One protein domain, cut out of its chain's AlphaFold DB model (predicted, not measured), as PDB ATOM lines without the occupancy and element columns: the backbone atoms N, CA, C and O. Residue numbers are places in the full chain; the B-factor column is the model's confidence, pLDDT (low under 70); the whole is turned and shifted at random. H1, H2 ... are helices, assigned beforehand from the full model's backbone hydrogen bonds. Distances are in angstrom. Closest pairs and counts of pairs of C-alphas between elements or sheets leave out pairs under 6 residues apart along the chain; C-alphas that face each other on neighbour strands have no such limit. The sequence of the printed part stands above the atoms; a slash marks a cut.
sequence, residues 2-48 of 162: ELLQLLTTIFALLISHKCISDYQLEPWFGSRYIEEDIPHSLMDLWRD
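What this domain is: This is residues 2 to 48 of the 162 residues of the protein "Insulin-degrading enzyme" of Rhizophora mucronata (UniProt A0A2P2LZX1). With little regular structure, the domain is a long open loop of chain, with the short helices H2 and H1 apart from each other at its open end; residues 8 to 39 run out and back between them. Near the far end the link folds back on itself, where residues 24 to 25 pair antiparallel with residues 32 to 33. The printed part has 47 residues with two named helices, H1 then H2, and no named strand; the class is all helix, with 14 residues in named elements. It is only just extended, close to loose, with a radius of gyration of the C-alphas of 14.4 A, and spans 39 by 23 by 15 A.

How they stand to each other: H2, residues 40 to 47, stands free with residues 40 to 46, and Pro 39 before it does too. H1, residues 2 to 7, stands free and is apart from H2. In H2 every O i to N i+4 pair is within hydrogen-bond range; in H1, 1 of 2.

Where its parts are: H2 is 10.4 A long and ends at C-alpha 47 (18.615, -0.254, 26.602). H1 is 9.3 A long and begins at C-alpha 2 (22.402, 1.114, 41.989).

The domain as a whole: The C-alphas farthest apart, of Glu 2 and Ser 21, are 40.7 A apart. The printed part has no cut; the link from H1 to H2 is long. The pLDDT is under 70 at residues 2 to 11 and 19.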
ATOM      1  N   GLU A   2      23.443   2.026  41.450       41.19
ATOM      2  CA  GLU A   2      22.402   1.114  41.989       41.19
ATOM      3  C   GLU A   2      20.947   1.624  41.862       41.19
ATOM      4  O   GLU A   2      20.043   0.837  41.599       41.19
ATOM      5  N   LEU A   3      20.701   2.939  41.963       40.41
ATOM      6  CA  LEU A   3      19.352   3.528  41.822       40.41
ATOM      7  C   LEU A   3      18.754   3.386  40.407       40.41
ATOM      8  O   LEU A   3      17.543   3.241  40.269       40.41
ATOM      9  N   LEU A   4      19.594   3.375  39.365       45.22
ATOM     10  CA  LEU A   4      19.163   3.152  37.975       45.22
ATOM     11  C   LEU A   4      18.821   1.676  37.706       45.22
ATOM     12  O   LEU A   4      17.905   1.400  36.940       45.22
ATOM     13  N   GLN A   5      19.495   0.733  38.375       44.59
ATOM     14  CA  GLN A   5      19.207  -0.705  38.265       44.59
ATOM     15  C   GLN A   5      17.884  -1.114  38.937       44.59
ATOM     16  O   GLN A   5      17.233  -2.065  38.501       44.59
ATOM     17  N   LEU A   6      17.445  -0.387  39.969       43.69
ATOM     18  CA  LEU A   6      16.160  -0.639  40.632       43.69
ATOM     19  C   LEU A   6      14.958  -0.234  39.764       43.69
ATOM     20  O   LEU A   6      13.952  -0.941  39.763       43.69
ATOM     21  N   LEU A   7      15.079   0.831  38.962       47.91
ATOM     22  CA  LEU A   7      14.016   1.289  38.055       47.91
ATOM     23  C   LEU A   7      13.800   0.356  36.852       47.91
ATOM     24  O   LEU A   7      12.699   0.296  36.316       47.91
ATOM     25  N   THR A   8      14.811  -0.417  36.448       52.03
ATOM     26  CA  THR A   8      14.711  -1.341  35.303       52.03
ATOM     27  C   THR A   8      13.971  -2.650  35.591       52.03
ATOM     28  O   THR A   8      13.738  -3.419  34.663       52.03
ATOM     29  N   THR A   9      13.621  -2.947  36.847       51.34
ATOM     30  CA  THR A   9      13.150  -4.298  37.220       51.34
ATOM     31  C   THR A   9      11.639  -4.500  37.028       51.34
ATOM     32  O   THR A   9      11.194  -5.640  36.937       51.34
ATOM     33  N   ILE A  10      10.840  -3.431  36.901       59.62
ATOM     34  CA  ILE A  10       9.404  -3.524  36.575       59.62
ATOM     35  C   ILE A  10       9.037  -2.365  35.638       59.62
ATOM     36  O   ILE A  10       8.678  -1.281  36.089       59.62
ATOM     37  N   PHE A  11       9.155  -2.585  34.326       67.62
ATOM     38  CA  PHE A  11       8.668  -1.655  33.305       67.62
ATOM     39  C   PHE A  11       7.379  -2.218  32.702       67.62
ATOM     40  O   PHE A  11       7.407  -3.249  32.036       67.62
ATOM     41  N   ALA A  12       6.256  -1.550  32.954       75.88
ATOM     42  CA  ALA A  12       4.980  -1.832  32.307       75.88
ATOM     43  C   ALA A  12       4.600  -0.625  31.446       75.88
ATOM     44  O   ALA A  12       4.526   0.497  31.950       75.88
ATOM     45  N   LEU A  13       4.370  -0.853  30.153       81.25
ATOM     46  CA  LEU A  13       3.952   0.184  29.216       81.25
ATOM     47  C   LEU A  13       2.444   0.082  28.984       81.25
ATOM     48  O   LEU A  13       1.959  -0.902  28.436       81.25
ATOM     49  N   LEU A  14       1.709   1.115  29.388       84.62
ATOM     50  CA  LEU A  14       0.271   1.213  29.158       84.62
ATOM     51  C   LEU A  14       0.006   2.095  27.940       84.62
ATOM     52  O   LEU A  14       0.360   3.273  27.930       84.62
ATOM     53  N   ILE A  15      -0.649   1.532  26.926       83.31
ATOM     54  CA  ILE A  15      -1.025   2.243  25.701       83.31
ATOM     55  C   ILE A  15      -2.547   2.246  25.595       83.31
ATOM     56  O   ILE A  15      -3.183   1.196  25.552       83.31
ATOM     57  N   SER A  16      -3.142   3.437  25.530       82.56
ATOM     58  CA  SER A  16      -4.576   3.592  25.278       82.56
ATOM     59  C   SER A  16      -4.813   3.814  23.787       82.56
ATOM     60  O   SER A  16      -4.389   4.825  23.228       82.56
ATOM     61  N   HIS A  17      -5.494   2.870  23.136       79.81
ATOM     62  CA  HIS A  17      -5.836   2.950  21.718       79.81
ATOM     63  C   HIS A  17      -7.329   2.682  21.494       79.81
ATOM     64  O   HIS A  17      -7.918   1.777  22.083       79.81
ATOM     65  N   LYS A  18      -7.969   3.478  20.629       71.38
ATOM     66  CA  LYS A  18      -9.434   3.459  20.443       71.38
ATOM     67  C   LYS A  18      -9.934   2.261  19.627       71.38
ATOM     68  O   LYS A  18     -11.118   1.933  19.692       71.38
ATOM     69  N   CYS A  19      -9.062   1.627  18.847       63.50
ATOM     70  CA  CYS A  19      -9.417   0.527  17.959       63.50
ATOM     71  C   CYS A  19      -8.583  -0.701  18.320       63.50
ATOM     72  O   CYS A  19      -7.413  -0.785  17.956       63.50
ATOM     73  N   ILE A  20      -9.177  -1.607  19.091       71.00
ATOM     74  CA  ILE A  20      -8.551  -2.861  19.494       71.00
ATOM     75  C   ILE A  20      -9.511  -3.991  19.119       71.00
ATOM     76  O   ILE A  20     -10.658  -4.020  19.576       71.00
ATOM     77  N   SER A  21      -9.054  -4.882  18.244       75.62
ATOM     78  CA  SER A  21      -9.683  -6.170  17.954       75.62
ATOM     79  C   SER A  21      -8.996  -7.244  18.793       75.62
ATOM     80  O   SER A  21      -7.774  -7.230  18.847       75.62
ATOM     81  N   ASP A  22      -9.773  -8.157  19.384       81.25
ATOM     82  CA  ASP A  22      -9.315  -9.211  20.310       81.25
ATOM     83  C   ASP A  22      -8.821  -8.672  21.670       81.25
ATOM     84  O   ASP A  22      -7.648  -8.391  21.862       81.25
ATOM     85  N   TYR A  23      -9.747  -8.452  22.612       88.50
ATOM     86  CA  TYR A  23      -9.477  -7.812  23.906       88.50
ATOM     87  C   TYR A  23      -9.988  -8.647  25.080       88.50
ATOM     88  O   TYR A  23     -10.983  -9.369  24.982       88.50
ATOM     89  N   GLN A  24      -9.356  -8.455  26.231       90.25
ATOM     90  CA  GLN A  24      -9.835  -8.926  27.522       90.25
ATOM     91  C   GLN A  24     -10.658  -7.837  28.217       90.25
ATOM     92  O   GLN A  24     -10.557  -6.648  27.898       90.25
ATOM     93  N   LEU A  25     -11.504  -8.251  29.162       92.44
ATOM     94  CA  LEU A  25     -12.314  -7.354  29.980       92.44
ATOM     95  C   LEU A  25     -11.847  -7.426  31.424       92.44
ATOM     96  O   LEU A  25     -11.812  -8.498  32.026       92.44
ATOM     97  N   GLU A  26     -11.506  -6.270  31.976       93.50
ATOM     98  CA  GLU A  26     -11.216  -6.143  33.397       93.50
ATOM     99  C   GLU A  26     -12.506  -6.426  34.214       93.50
ATOM    100  O   GLU A  26     -13.559  -5.874  33.875       93.50
ATOM    101  N   PRO A  27     -12.470  -7.291  35.251       92.25
ATOM    102  CA  PRO A  27     -13.667  -7.793  35.935       92.25
ATOM    103  C   PRO A  27     -14.596  -6.751  36.571       92.25
ATOM    104  O   PRO A  27     -15.797  -7.005  36.668       92.25
ATOM    105  N   TRP A  28     -14.070  -5.620  37.042       94.38
ATOM    106  CA  TRP A  28     -14.845  -4.666  37.840       94.38
ATOM    107  C   TRP A  28     -15.480  -3.564  36.994       94.38
ATOM    108  O   TRP A  28     -16.662  -3.262  37.156       94.38
ATOM    109  N   PHE A  29     -14.715  -2.972  36.080       93.00
ATOM    110  CA  PHE A  29     -15.150  -1.846  35.255       93.00
ATOM    111  C   PHE A  29     -15.482  -2.246  33.816       93.00
ATOM    112  O   PHE A  29     -16.032  -1.437  33.069       93.00
ATOM    113  N   GLY A  30     -15.156  -3.476  33.403       90.62
ATOM    114  CA  GLY A  30     -15.336  -3.917  32.019       90.62
ATOM    115  C   GLY A  30     -14.434  -3.161  31.041       90.62
ATOM    116  O   GLY A  30     -14.762  -3.032  29.859       90.62
ATOM    117  N   SER A  31     -13.312  -2.623  31.525       89.88
ATOM    118  CA  SER A  31     -12.331  -1.939  30.685       89.88
ATOM    119  C   SER A  31     -11.722  -2.932  29.700       89.88
ATOM    120  O   SER A  31     -11.290  -4.016  30.088       89.88
ATOM    121  N   ARG A  32     -11.696  -2.556  28.418       91.44
ATOM    122  CA  ARG A  32     -11.098  -3.363  27.348       91.44
ATOM    123  C   ARG A  32      -9.591  -3.155  27.338       91.44
ATOM    124  O   ARG A  32      -9.156  -2.009  27.235       91.44
ATOM    125  N   TYR A  33      -8.823  -4.235  27.406       89.69
ATOM    126  CA  TYR A  33      -7.363  -4.183  27.360       89.69
ATOM    127  C   TYR A  33      -6.777  -5.383  26.613       89.69
ATOM    128  O   TYR A  33      -7.451  -6.392  26.405       89.69
ATOM    129  N   ILE A  34      -5.517  -5.250  26.216       90.00
ATOM    130  CA  ILE A  34      -4.661  -6.340  25.757       90.00
ATOM    131  C   ILE A  34      -3.425  -6.331  26.648       90.00
ATOM    132  O   ILE A  34      -2.929  -5.262  27.009       90.00
ATOM    133  N   GLU A  35      -2.953  -7.519  26.997       89.31
ATOM    134  CA  GLU A  35      -1.672  -7.729  27.654       89.31
ATOM    135  C   GLU A  35      -0.777  -8.518  26.700       89.31
ATOM    136  O   GLU A  35      -1.157  -9.588  26.225       89.31
ATOM    137  N   GLU A  36       0.387  -7.959  26.397       89.56
ATOM    138  CA  GLU A  36       1.381  -8.536  25.498       89.56
ATOM    139  C   GLU A  36       2.768  -8.355  26.110       89.56
ATOM    140  O   GLU A  36       3.067  -7.321  26.716       89.56
ATOM    141  N   ASP A  37       3.628  -9.352  25.913       89.00
ATOM    142  CA  ASP A  37       5.034  -9.236  26.272       89.00
ATOM    143  C   ASP A  37       5.726  -8.226  25.352       89.00
ATOM    144  O   ASP A  37       5.612  -8.283  24.125       89.00
ATOM    145  N   ILE A  38       6.502  -7.315  25.943       88.25
ATOM    146  CA  ILE A  38       7.302  -6.360  25.173       88.25
ATOM    147  C   ILE A  38       8.379  -7.145  24.402       88.25
ATOM    148  O   ILE A  38       9.180  -7.848  25.028       88.25
ATOM    149  N   PRO A  39       8.464  -7.023  23.062       92.31
ATOM    150  CA  PRO A  39       9.445  -7.764  22.280       92.31
ATOM    151  C   PRO A  39      10.881  -7.497  22.746       92.31
ATOM    152  O   PRO A  39      11.293  -6.344  22.877       92.31
ATOM    153  N   HIS A  40      11.685  -8.553  22.905       89.50
ATOM    154  CA  HIS A  40      13.086  -8.432  23.338       89.50
ATOM    155  C   HIS A  40      13.909  -7.471  22.470       89.50
ATOM    156  O   HIS A  40      14.650  -6.655  23.000       89.50
ATOM    157  N   SER A  41      13.706  -7.499  21.149       91.69
ATOM    158  CA  SER A  41      14.371  -6.570  20.221       91.69
ATOM    159  C   SER A  41      14.104  -5.090  20.529       91.69
ATOM    160  O   SER A  41      14.994  -4.259  20.368       91.69
ATOM    161  N   LEU A  42      12.900  -4.759  21.004       90.31
ATOM    162  CA  LEU A  42      12.524  -3.402  21.395       90.31
ATOM    163  C   LEU A  42      13.147  -3.027  22.747       90.31
ATOM    164  O   LEU A  42      13.633  -1.912  22.911       90.31
ATOM    165  N   MET A  43      13.198  -3.976  23.687       89.06
ATOM    166  CA  MET A  43      13.884  -3.796  24.972       89.06
ATOM    167  C   MET A  43      15.390  -3.572  24.801       89.06
ATOM    168  O   MET A  43      15.964  -2.737  25.498       89.06
ATOM    169  N   ASP A  44      16.027  -4.295  23.878       90.19
ATOM    170  CA  ASP A  44      17.447  -4.124  23.563       90.19
ATOM    171  C   ASP A  44      17.706  -2.748  22.932       90.19
ATOM    172  O   ASP A  44      18.635  -2.055  23.343       90.19
ATOM    173  N   LEU A  45      16.829  -2.302  22.022       90.81
ATOM    174  CA  LEU A  45      16.890  -0.965  21.422       90.81
ATOM    175  C   LEU A  45      16.744   0.159  22.458       90.81
ATOM    176  O   LEU A  45      17.441   1.161  22.376       90.81
ATOM    177  N   TRP A  46      15.835   0.024  23.426       89.25
ATOM    178  CA  TRP A  46      15.667   1.027  24.484       89.25
ATOM    179  C   TRP A  46      16.807   1.024  25.501       89.25
ATOM    180  O   TRP A  46      17.081   2.057  26.110       89.25
ATOM    181  N   ARG A  47      17.462  -0.126  25.704       88.25
ATOM    182  CA  ARG A  47      18.615  -0.254  26.602       88.25
ATOM    183  C   ARG A  47      19.844   0.463  26.050       88.25
ATOM    184  O   ARG A  47      20.564   1.073  26.836       88.25
ATOM    185  N   ASP A  48      20.083   0.347  24.749       88.31
ATOM    186  CA  ASP A  48      21.229   0.946  24.062       88.31
ATOM    187  C   ASP A  48      20.780   1.554  22.720       88.31
ATOM    188  O   ASP A  48      20.947   0.938  21.661       88.31
TER     189      ASP A  48